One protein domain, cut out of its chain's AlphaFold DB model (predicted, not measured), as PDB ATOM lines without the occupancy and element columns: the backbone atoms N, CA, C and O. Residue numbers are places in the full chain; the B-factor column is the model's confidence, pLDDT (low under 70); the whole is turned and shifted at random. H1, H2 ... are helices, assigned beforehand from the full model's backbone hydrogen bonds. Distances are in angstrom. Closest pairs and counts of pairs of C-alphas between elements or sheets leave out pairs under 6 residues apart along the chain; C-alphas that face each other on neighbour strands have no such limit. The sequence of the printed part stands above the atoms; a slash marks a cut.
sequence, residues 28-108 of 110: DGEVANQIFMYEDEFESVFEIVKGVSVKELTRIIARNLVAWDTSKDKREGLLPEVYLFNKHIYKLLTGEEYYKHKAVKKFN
ATOM      1  N   ASP A  28      10.091 -27.545  32.267       35.78
ATOM      2  CA  ASP A  28      10.832 -27.830  31.037       35.78
ATOM      3  C   ASP A  28      10.284 -27.011  29.846       35.78
ATOM      4  O   ASP A  28       9.079 -26.754  29.742       35.78
ATOM      5  N   GLY A  29      11.162 -26.580  28.939       35.47
ATOM      6  CA  GLY A  29      10.889 -25.547  27.929       35.47
ATOM      7  C   GLY A  29       9.800 -25.899  26.907       35.47
ATOM      8  O   GLY A  29       9.151 -25.004  26.364       35.47
ATOM      9  N   GLU A  30       9.543 -27.186  26.667       37.22
ATOM     10  CA  GLU A  30       8.414 -27.638  25.838       37.22
ATOM     11  C   GLU A  30       7.058 -27.494  26.547       37.22
ATOM     12  O   GLU A  30       6.052 -27.191  25.902       37.22
ATOM     13  N   VAL A  31       7.029 -27.659  27.873       36.72
ATOM     14  CA  VAL A  31       5.813 -27.537  28.694       36.72
ATOM     15  C   VAL A  31       5.395 -26.072  28.803       36.72
ATOM     16  O   VAL A  31       4.210 -25.762  28.700       36.72
ATOM     17  N   ALA A  32       6.367 -25.162  28.919       36.12
ATOM     18  CA  ALA A  32       6.118 -23.724  28.954       36.12
ATOM     19  C   ALA A  32       5.388 -23.235  27.689       36.12
ATOM     20  O   ALA A  32       4.369 -22.554  27.791       36.12
ATOM     21  N   ASN A  33       5.837 -23.644  26.496       33.19
ATOM     22  CA  ASN A  33       5.224 -23.219  25.230       33.19
ATOM     23  C   ASN A  33       3.795 -23.748  25.024       33.19
ATOM     24  O   ASN A  33       2.986 -23.067  24.394       33.19
ATOM     25  N   GLN A  34       3.456 -24.928  25.555       33.66
ATOM     26  CA  GLN A  34       2.079 -25.428  25.491       33.66
ATOM     27  C   GLN A  34       1.146 -24.651  26.422       33.66
ATOM     28  O   GLN A  34       0.003 -24.422  26.053       33.66
ATOM     29  N   ILE A  35       1.619 -24.186  27.582       37.72
ATOM     30  CA  ILE A  35       0.807 -23.384  28.511       37.72
ATOM     31  C   ILE A  35       0.468 -22.011  27.901       37.72
ATOM     32  O   ILE A  35      -0.688 -21.597  27.951       37.72
ATOM     33  N   PHE A  36       1.431 -21.359  27.234       36.16
ATOM     34  CA  PHE A  36       1.231 -20.053  26.581       36.16
ATOM     35  C   PHE A  36       0.177 -20.060  25.461       36.16
ATOM     36  O   PHE A  36      -0.427 -19.027  25.188       36.16
ATOM     37  N   MET A  37      -0.068 -21.200  24.808       32.66
ATOM     38  CA  MET A  37      -1.071 -21.295  23.736       32.66
ATOM     39  C   MET A  37      -2.515 -21.424  24.237       32.66
ATOM     40  O   MET A  37      -3.432 -21.224  23.446       32.66
ATOM     41  N   TYR A  38      -2.725 -21.737  25.519       40.53
ATOM     42  CA  TYR A  38      -4.059 -21.931  26.097       40.53
ATOM     43  C   TYR A  38      -4.436 -20.871  27.144       40.53
ATOM     44  O   TYR A  38      -5.517 -20.986  27.710       40.53
ATOM     45  N   GLU A  39      -3.608 -19.847  27.407       43.09
ATOM     46  CA  GLU A  39      -3.852 -18.843  28.469       43.09
ATOM     47  C   GLU A  39      -5.252 -18.206  28.404       43.09
ATOM     48  O   GLU A  39      -5.919 -18.133  29.435       43.09
ATOM     49  N   ASP A  40      -5.749 -17.852  27.213       42.22
ATOM     50  CA  ASP A  40      -7.075 -17.228  27.058       42.22
ATOM     51  C   ASP A  40      -8.239 -18.197  27.375       42.22
ATOM     52  O   ASP A  40      -9.276 -17.791  27.906       42.22
ATOM     53  N   GLU A  41      -8.087 -19.499  27.101       44.31
ATOM     54  CA  GLU A  41      -9.095 -20.514  27.446       44.31
ATOM     55  C   GLU A  41      -8.951 -20.983  28.904       44.31
ATOM     56  O   GLU A  41      -9.948 -21.266  29.572       44.31
ATOM     57  N   PHE A  42      -7.728 -21.017  29.433       43.94
ATOM     58  CA  PHE A  42      -7.422 -21.471  30.789       43.94
ATOM     59  C   PHE A  42      -7.806 -20.433  31.850       43.94
ATOM     60  O   PHE A  42      -8.372 -20.816  32.877       43.94
ATOM     61  N   GLU A  43      -7.593 -19.132  31.594       42.56
ATOM     62  CA  GLU A  43      -8.125 -18.051  32.441       42.56
ATOM     63  C   GLU A  43      -9.651 -18.155  32.551       42.56
ATOM     64  O   GLU A  43     -10.194 -18.078  33.653       42.56
ATOM     65  N   SER A  44     -10.346 -18.446  31.444       42.00
ATOM     66  CA  SER A  44     -11.806 -18.589  31.447       42.00
ATOM     67  C   SER A  44     -12.285 -19.781  32.293       42.00
ATOM     68  O   SER A  44     -13.251 -19.662  33.049       42.00
ATOM     69  N   VAL A  45     -11.577 -20.916  32.252       42.91
ATOM     70  CA  VAL A  45     -11.895 -22.099  33.072       42.91
ATOM     71  C   VAL A  45     -11.634 -21.827  34.555       42.91
ATOM     72  O   VAL A  45     -12.426 -22.254  35.395       42.91
ATOM     73  N   PHE A  46     -10.574 -21.091  34.897       43.62
ATOM     74  CA  PHE A  46     -10.292 -20.699  36.281       43.62
ATOM     75  C   PHE A  46     -11.292 -19.663  36.819       43.62
ATOM     76  O   PHE A  46     -11.699 -19.765  37.979       43.62
ATOM     77  N   GLU A  47     -11.749 -18.715  35.995       42.97
ATOM     78  CA  GLU A  47     -12.785 -17.750  36.389       42.97
ATOM     79  C   GLU A  47     -14.166 -18.395  36.590       42.97
ATOM     80  O   GLU A  47     -14.905 -17.991  37.494       42.97
ATOM     81  N   ILE A  48     -14.515 -19.420  35.799       45.81
ATOM     82  CA  ILE A  48     -15.800 -20.140  35.900       45.81
ATOM     83  C   ILE A  48     -15.945 -20.866  37.243       45.81
ATOM     84  O   ILE A  48     -17.066 -21.079  37.713       45.81
ATOM     85  N   VAL A  49     -14.839 -21.204  37.910       46.56
ATOM     86  CA  VAL A  49     -14.867 -21.986  39.146       46.56
ATOM     87  C   VAL A  49     -14.374 -21.178  40.349       46.56
ATOM     88  O   VAL A  49     -13.493 -21.600  41.100       46.56
ATOM     89  N   LYS A  50     -14.987 -20.008  40.584       46.81
ATOM     90  CA  LYS A  50     -14.808 -19.258  41.841       46.81
ATOM     91  C   LYS A  50     -15.127 -20.159  43.043       46.81
ATOM     92  O   LYS A  50     -16.287 -20.441  43.328       46.81
ATOM     93  N   GLY A  51     -14.086 -20.589  43.756       53.94
ATOM     94  CA  GLY A  51     -14.192 -21.320  45.023       53.94
ATOM     95  C   GLY A  51     -13.853 -22.813  44.986       53.94
ATOM     96  O   GLY A  51     -13.899 -23.443  46.040       53.94
ATOM     97  N   VAL A  52     -13.472 -23.393  43.842       62.28
ATOM     98  CA  VAL A  52     -12.993 -24.790  43.795       62.28
ATOM     99  C   VAL A  52     -11.487 -24.804  43.590       62.28
ATOM    100  O   VAL A  52     -10.960 -24.241  42.636       62.28
ATOM    101  N   SER A  53     -10.772 -25.476  44.490       77.56
ATOM    102  CA  SER A  53      -9.325 -25.643  44.349       77.56
ATOM    103  C   SER A  53      -8.977 -26.517  43.137       77.56
ATOM    104  O   SER A  53      -9.700 -27.460  42.815       77.56
ATOM    105  N   VAL A  54      -7.808 -26.293  42.527       77.12
ATOM    106  CA  VAL A  54      -7.256 -27.155  41.458       77.12
ATOM    107  C   VAL A  54      -7.275 -28.635  41.853       77.12
ATOM    108  O   VAL A  54      -7.620 -29.504  41.051       77.12
ATOM    109  N   LYS A  55      -6.972 -28.933  43.121       79.25
ATOM    110  CA  LYS A  55      -7.022 -30.289  43.685       79.25
ATOM    111  C   LYS A  55      -8.425 -30.891  43.616       79.25
ATOM    112  O   LYS A  55      -8.583 -32.069  43.297       79.25
ATOM    113  N   GLU A  56      -9.439 -30.099  43.934       81.62
ATOM    114  CA  GLU A  56     -10.825 -30.545  43.917       81.62
ATOM    115  C   GLU A  56     -11.366 -30.684  42.496       81.62
ATOM    116  O   GLU A  56     -11.993 -31.700  42.194       81.62
ATOM    117  N   LEU A  57     -11.015 -29.764  41.596       84.81
ATOM    118  CA  LEU A  57     -11.305 -29.892  40.170       84.81
ATOM    119  C   LEU A  57     -10.691 -31.175  39.592       84.81
ATOM    120  O   LEU A  57     -11.385 -31.974  38.966       84.81
ATOM    121  N   THR A  58      -9.417 -31.435  39.890       86.44
ATOM    122  CA  THR A  58      -8.720 -32.663  39.475       86.44
ATOM    123  C   THR A  58      -9.449 -33.913  39.970       86.44
ATOM    124  O   THR A  58      -9.641 -34.869  39.217       86.44
ATOM    125  N   ARG A  59      -9.908 -33.904  41.230       90.81
ATOM    126  CA  ARG A  59     -10.684 -35.003  41.816       90.81
ATOM    127  C   ARG A  59     -12.019 -35.205  41.095       90.81
ATOM    128  O   ARG A  59     -12.390 -36.350  40.844       90.81
ATOM    129  N   ILE A  60     -12.735 -34.131  40.766       92.88
ATOM    130  CA  ILE A  60     -14.010 -34.194  40.033       92.88
ATOM    131  C   ILE A  60     -13.794 -34.808  38.646       92.88
ATOM    132  O   ILE A  60     -14.478 -35.766  38.287       92.88
ATOM    133  N   ILE A  61     -12.793 -34.329  37.906       93.56
ATOM    134  CA  ILE A  61     -12.447 -34.862  36.582       93.56
ATOM    135  C   ILE A  61     -12.078 -36.350  36.668       93.56
ATOM    136  O   ILE A  61     -12.592 -37.159  35.896       93.56
ATOM    137  N   ALA A  62     -11.256 -36.742  37.647       95.69
ATOM    138  CA  ALA A  62     -10.897 -38.142  37.870       95.69
ATOM    139  C   ALA A  62     -12.129 -39.027  38.134       95.69
ATOM    140  O   ALA A  62     -12.225 -40.125  37.586       95.69
ATOM    141  N   ARG A  63     -13.094 -38.547  38.932       95.31
ATOM    142  CA  ARG A  63     -14.355 -39.263  39.195       95.31
ATOM    143  C   ARG A  63     -15.210 -39.398  37.942       95.31
ATOM    144  O   ARG A  63     -15.722 -40.486  37.704       95.31
ATOM    145  N   ASN A  64     -15.313 -38.355  37.122       94.69
ATOM    146  CA  ASN A  64     -16.064 -38.411  35.865       94.69
ATOM    147  C   ASN A  64     -15.476 -39.449  34.901       94.69
ATOM    148  O   ASN A  64     -16.215 -40.225  34.300       94.69
ATOM    149  N   LEU A  65     -14.146 -39.511  34.793       95.94
ATOM    150  CA  LEU A  65     -13.462 -40.504  33.963       95.94
ATOM    151  C   LEU A  65     -13.688 -41.938  34.465       95.94
ATOM    152  O   LEU A  65     -13.990 -42.831  33.673       95.94
ATOM    153  N   VAL A  66     -13.602 -42.161  35.780       95.50
ATOM    154  CA  VAL A  66     -13.868 -43.480  36.377       95.50
ATOM    155  C   VAL A  66     -15.332 -43.882  36.202       95.50
ATOM    156  O   VAL A  66     -15.604 -45.031  35.844       95.50
ATOM    157  N   ALA A  67     -16.262 -42.944  36.400       93.69
ATOM    158  CA  ALA A  67     -17.688 -43.162  36.187       93.69
ATOM    159  C   ALA A  67     -17.958 -43.563  34.735       93.69
ATOM    160  O   ALA A  67     -18.619 -44.577  34.503       93.69
ATOM    161  N   TRP A  68     -17.361 -42.851  33.774       93.38
ATOM    162  CA  TRP A  68     -17.428 -43.186  32.354       93.38
ATOM    163  C   TRP A  68     -16.943 -44.608  32.064       93.38
ATOM    164  O   TRP A  68     -17.608 -45.380  31.383       93.38
ATOM    165  N   ASP A  69     -15.811 -45.011  32.642       90.88
ATOM    166  CA  ASP A  69     -15.282 -46.366  32.469       90.88
ATOM    167  C   ASP A  69     -16.199 -47.479  32.995       90.88
ATOM    168  O   ASP A  69     -15.995 -48.649  32.657       90.88
ATOM    169  N   THR A  70     -17.174 -47.138  33.834       89.38
ATOM    170  CA  THR A  70     -18.192 -48.057  34.366       89.38
ATOM    171  C   THR A  70     -19.594 -47.820  33.806       89.38
ATOM    172  O   THR A  70     -20.494 -48.624  34.067       89.38
ATOM    173  N   SER A  71     -19.800 -46.747  33.039       89.31
ATOM    174  CA  SER A  71     -21.128 -46.310  32.623       89.31
ATOM    175  C   SER A  71     -21.704 -47.193  31.515       89.31
ATOM    176  O   SER A  71     -21.001 -47.938  30.819       89.31
ATOM    177  N   LYS A  72     -23.030 -47.125  31.360       83.88
ATOM    178  CA  LYS A  72     -23.698 -47.668  30.171       83.88
ATOM    179  C   LYS A  72     -23.318 -46.859  28.933       83.88
ATOM    180  O   LYS A  72     -23.068 -47.456  27.893       83.88
ATOM    181  N   ASP A  73     -23.155 -45.550  29.095       82.88
ATOM    182  CA  ASP A  73     -22.808 -44.593  28.043       82.88
ATOM    183  C   ASP A  73     -21.544 -44.999  27.282       82.88
ATOM    184  O   ASP A  73     -21.532 -44.973  26.057       82.88
ATOM    185  N   LYS A  74     -20.512 -45.500  27.978       86.38
ATOM    186  CA  LYS A  74     -19.312 -46.039  27.322       86.38
ATOM    187  C   LYS A  74     -19.608 -47.258  26.449       86.38
ATOM    188  O   LYS A  74     -18.996 -47.410  25.395       86.38
ATOM    189  N   ARG A  75     -20.502 -48.149  26.888       85.69
ATOM    190  CA  ARG A  75     -20.885 -49.347  26.118       85.69
ATOM    191  C   ARG A  75     -21.736 -48.990  24.907       85.69
ATOM    192  O   ARG A  75     -21.641 -49.662  23.888       85.69
ATOM    193  N   GLU A  76     -22.545 -47.950  25.042       88.19
ATOM    194  CA  GLU A  76     -23.422 -47.438  23.989       88.19
ATOM    195  C   GLU A  76     -22.725 -46.391  23.101       88.19
ATOM    196  O   GLU A  76     -23.296 -45.951  22.109       88.19
ATOM    197  N   GLY A  77     -21.476 -46.024  23.416       83.88
ATOM    198  CA  GLY A  77     -20.688 -45.054  22.653       83.88
ATOM    199  C   GLY A  77     -21.257 -43.634  22.683       83.88
ATOM    200  O   GLY A  77     -21.012 -42.865  21.757       83.88
ATOM    201  N   LEU A  78     -22.029 -43.290  23.714       84.19
ATOM    202  CA  LEU A  78     -22.597 -41.953  23.884       84.19
ATOM    203  C   LEU A  78     -21.493 -40.973  24.295       84.19
ATOM    204  O   LEU A  78     -20.470 -41.415  24.788       84.19
ATOM    205  N   LEU A  79     -21.662 -39.671  24.063       85.81
ATOM    206  CA  LEU A  79     -20.803 -38.568  24.548       85.81
ATOM    207  C   LEU A  79     -19.268 -38.824  24.630       85.81
ATOM    208  O   LEU A  79     -18.635 -38.446  25.629       85.81
ATOM    209  N   PRO A  80     -18.616 -39.453  23.629       86.69
ATOM    210  CA  PRO A  80     -17.179 -39.732  23.680       86.69
ATOM    211  C   PRO A  80     -16.326 -38.459  23.774       86.69
ATOM    212  O   PRO A  80     -15.249 -38.482  24.371       86.69
ATOM    213  N   GLU A  81     -16.805 -37.341  23.233       87.94
ATOM    214  CA  GLU A  81     -16.167 -36.030  23.303       87.94
ATOM    215  C   GLU A  81     -15.992 -35.538  24.745       87.94
ATOM    216  O   GLU A  81     -14.931 -35.017  25.083       87.94
ATOM    217  N   VAL A  82     -16.968 -35.790  25.627       85.75
ATOM    218  CA  VAL A  82     -16.893 -35.405  27.048       85.75
ATOM    219  C   VAL A  82     -15.821 -36.223  27.766       85.75
ATOM    220  O   VAL A  82     -15.039 -35.692  28.555       85.75
ATOM    221  N   TYR A  83     -15.741 -37.521  27.468       90.25
ATOM    222  CA  TYR A  83     -14.697 -38.386  28.009       90.25
ATOM    223  C   TYR A  83     -13.300 -37.952  27.543       90.25
ATOM    224  O   TYR A  83     -12.385 -37.842  28.361       90.25
ATOM    225  N   LEU A  84     -13.136 -37.669  26.248       89.88
ATOM    226  CA  LEU A  84     -11.862 -37.220  25.681       89.88
ATOM    227  C   LEU A  84     -11.431 -35.866  26.248       89.88
ATOM    228  O   LEU A  84     -10.272 -35.714  26.636       89.88
ATOM    229  N   PHE A  85     -12.366 -34.924  26.374       89.38
ATOM    230  CA  PHE A  85     -12.114 -33.635  27.006       89.38
ATOM    231  C   PHE A  85     -11.662 -33.809  28.460       89.38
ATOM    232  O   PHE A  85     -10.609 -33.307  28.848       89.38
ATOM    233  N   ASN A  86     -12.365 -34.627  29.249       90.19
ATOM    234  CA  ASN A  86     -11.966 -34.913  30.628       90.19
ATOM    235  C   ASN A  86     -10.574 -35.566  30.718       90.19
ATOM    236  O   ASN A  86      -9.823 -35.257  31.641       90.19
ATOM    237  N   LYS A  87     -10.187 -36.437  29.770       92.06
ATOM    238  CA  LYS A  87      -8.826 -37.008  29.733       92.06
ATOM    239  C   LYS A  87      -7.772 -35.936  29.475       92.06
ATOM    240  O   LYS A  87      -6.718 -35.968  30.107       92.06
ATOM    241  N   HIS A  88      -8.053 -35.011  28.562       87.44
ATOM    242  CA  HIS A  88      -7.161 -33.898  28.261       87.44
ATOM    243  C   HIS A  88      -6.964 -33.001  29.489       87.44
ATOM    244  O   HIS A  88      -5.828 -32.778  29.904       87.44
ATOM    245  N   ILE A  89      -8.056 -32.601  30.150       84.38
ATOM    246  CA  ILE A  89      -7.993 -31.807  31.384       84.38
ATOM    247  C   ILE A  89      -7.255 -32.562  32.497       84.38
ATOM    248  O   ILE A  89      -6.403 -31.986  33.165       84.38
ATOM    249  N   TYR A  90      -7.508 -33.861  32.676       89.06
ATOM    250  CA  TYR A  90      -6.787 -34.668  33.666       89.06
ATOM    251  C   TYR A  90      -5.271 -34.632  33.435       89.06
ATOM    252  O   TYR A  90      -4.511 -34.454  34.388       89.06
ATOM    253  N   LYS A  91      -4.826 -34.769  32.179       86.44
ATOM    254  CA  LYS A  91      -3.405 -34.697  31.823       86.44
ATOM    255  C   LYS A  91      -2.816 -33.322  32.114       86.44
ATOM    256  O   LYS A  91      -1.744 -33.260  32.704       86.44
ATOM    257  N   LEU A  92      -3.516 -32.244  31.767       82.31
ATOM    258  CA  LEU A  92      -3.062 -30.881  32.061       82.31
ATOM    259  C   LEU A  92      -2.929 -30.632  33.569       82.31
ATOM    260  O   LEU A  92      -1.934 -30.074  34.015       82.31
ATOM    261  N   LEU A  93      -3.898 -31.090  34.366       81.31
ATOM    262  CA  LEU A  93      -3.912 -30.855  35.813       81.31
ATOM    263  C   LEU A  93      -2.938 -31.747  36.599       81.31
ATOM    264  O   LEU A  93      -2.547 -31.390  37.708       81.31
ATOM    265  N   THR A  94      -2.581 -32.925  36.078       82.38
ATOM    266  CA  THR A  94      -1.775 -33.918  36.817       82.38
ATOM    267  C   THR A  94      -0.410 -34.212  36.210       82.38
ATOM    268  O   THR A  94       0.410 -34.836  36.879       82.38
ATOM    269  N   GLY A  95      -0.185 -33.842  34.948       84.88
ATOM    270  CA  GLY A  95       0.961 -34.281  34.150       84.88
ATOM    271  C   GLY A  95       0.914 -35.760  33.734       84.88
ATOM    272  O   GLY A  95       1.839 -36.245  33.088       84.88
ATOM    273  N   GLU A  96      -0.141 -36.504  34.082       89.25
ATOM    274  CA  GLU A  96      -0.231 -37.953  33.884       89.25
ATOM    275  C   GLU A  96      -1.317 -38.326  32.863       89.25
ATOM    276  O   GLU A  96      -2.417 -37.775  32.856       89.25
ATOM    277  N   GLU A  97      -1.061 -39.351  32.047       94.19
ATOM    278  CA  GLU A  97      -2.125 -39.995  31.271       94.19
ATOM    279  C   GLU A  97      -3.114 -40.712  32.202       94.19
ATOM    280  O   GLU A  97      -2.725 -41.462  33.106       94.19
ATOM    281  N   TYR A  98      -4.411 -40.519  31.958       95.94
ATOM    282  CA  TYR A  98      -5.450 -41.155  32.763       95.94
ATOM    283  C   TYR A  98      -5.413 -42.687  32.638       95.94
ATOM    284  O   TYR A  98      -5.461 -43.251  31.540       95.94
ATOM    285  N   TYR A  99      -5.422 -43.357  33.793       95.62
ATOM    286  CA  TYR A  99      -5.583 -44.801  33.914       95.62
ATOM    287  C   TYR A  99      -6.494 -45.127  35.099       95.62
ATOM    288  O   TYR A  99      -6.153 -44.815  36.243       95.62
ATOM    289  N   LYS A 100      -7.627 -45.797  34.844       95.25
ATOM    290  CA  LYS A 100      -8.699 -46.040  35.827       95.25
ATOM    291  C   LYS A 100      -8.195 -46.507  37.189       95.25
ATOM    292  O   LYS A 100      -8.461 -45.867  38.198       95.25
ATOM    293  N   HIS A 101      -7.427 -47.595  37.226       94.88
ATOM    294  CA  HIS A 101      -6.950 -48.176  38.486       94.88
ATOM    295  C   HIS A 101      -6.028 -47.230  39.269       94.88
ATOM    296  O   HIS A 101      -6.063 -47.215  40.500       94.88
ATOM    297  N   LYS A 102      -5.225 -46.414  38.569       94.81
ATOM    298  CA  LYS A 102      -4.366 -45.411  39.208       94.81
ATOM    299  C   LYS A 102      -5.204 -44.271  39.777       94.81
ATOM    300  O   LYS A 102      -4.992 -43.904  40.925       94.81
ATOM    301  N   ALA A 103      -6.171 -43.763  39.013       94.31
ATOM    302  CA  ALA A 103      -7.058 -42.688  39.450       94.31
ATOM    303  C   ALA A 103      -7.921 -43.110  40.653       94.31
ATOM    304  O   ALA A 103      -7.965 -42.394  41.649       94.31
ATOM    305  N   VAL A 104      -8.515 -44.308  40.606       94.75
ATOM    306  CA  VAL A 104      -9.279 -44.907  41.716       94.75
ATOM    307  C   VAL A 104      -8.463 -44.915  43.007       94.75
ATOM    308  O   VAL A 104      -8.919 -44.413  44.031       94.75
ATOM    309  N   LYS A 105      -7.219 -45.405  42.942       94.56
ATOM    310  CA  LYS A 105      -6.318 -45.457  44.097       94.56
ATOM    311  C   LYS A 105      -5.860 -44.066  44.553       94.56
ATOM    312  O   LYS A 105      -5.860 -43.794  45.747       94.56
ATOM    313  N   LYS A 106      -5.455 -43.196  43.622       91.94
ATOM    314  CA  LYS A 106      -4.893 -41.859  43.900       91.94
ATOM    315  C   LYS A 106      -5.918 -40.922  44.536       91.94
ATOM    316  O   LYS A 106      -5.564 -40.148  45.419       91.94
ATOM    317  N   PHE A 107      -7.177 -41.005  44.105       91.31
ATOM    318  CA  PHE A 107      -8.251 -40.111  44.548       91.31
ATOM    319  C   PHE A 107      -9.268 -40.771  45.487       91.31
ATOM    320  O   PHE A 107     -10.257 -40.124  45.831       91.31
ATOM    321  N   ASN A 108      -9.025 -42.019  45.909       92.69
ATOM    322  CA  ASN A 108      -9.914 -42.803  46.771       92.69
ATOM    323  C   ASN A 108     -11.368 -42.805  46.258       92.69
ATOM    324  O   ASN A 108     -12.282 -42.296  46.909       92.69
TER     325      ASN A 108
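This is residues 28 to 108 of the 110 residues of an uncharacterized protein of Bacillus horikoshii (UniProt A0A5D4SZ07). H5 and short H6 pack on long H3, running opposite ways to it, with small H4 near its end. H1 and H2 make a loose arm. The printed part, 81 residues with six named helices in order H1 to H6, is all helix, only just compact and close to loose, with a radius of gyration of the C-alphas of 13.8 A and spans of 38 by 29 by 25 A.

H1, residues 29 to 36, and H2, residues 39 to 48, meet only through their link. H3, residues 54 to 70, touches H5, residues 80 to 94, and H6, residues 100 to 107; the closest C-alphas are Ile 61 and Asn 86, 6.0 A, and Val 66 and Lys 100, 5.8 A. H4, residues 72 to 76, is near H3. In H3 to H6 every O i to N i+4 pair is within hydrogen-bond range.

H1 begins at C-alpha 29 (10.889, -25.547, 27.929); H6 ends at C-alpha 107 (-8.251, -40.111, 44.548).

The printed part has no cut; residues 28 to 52 have pLDDT under 70.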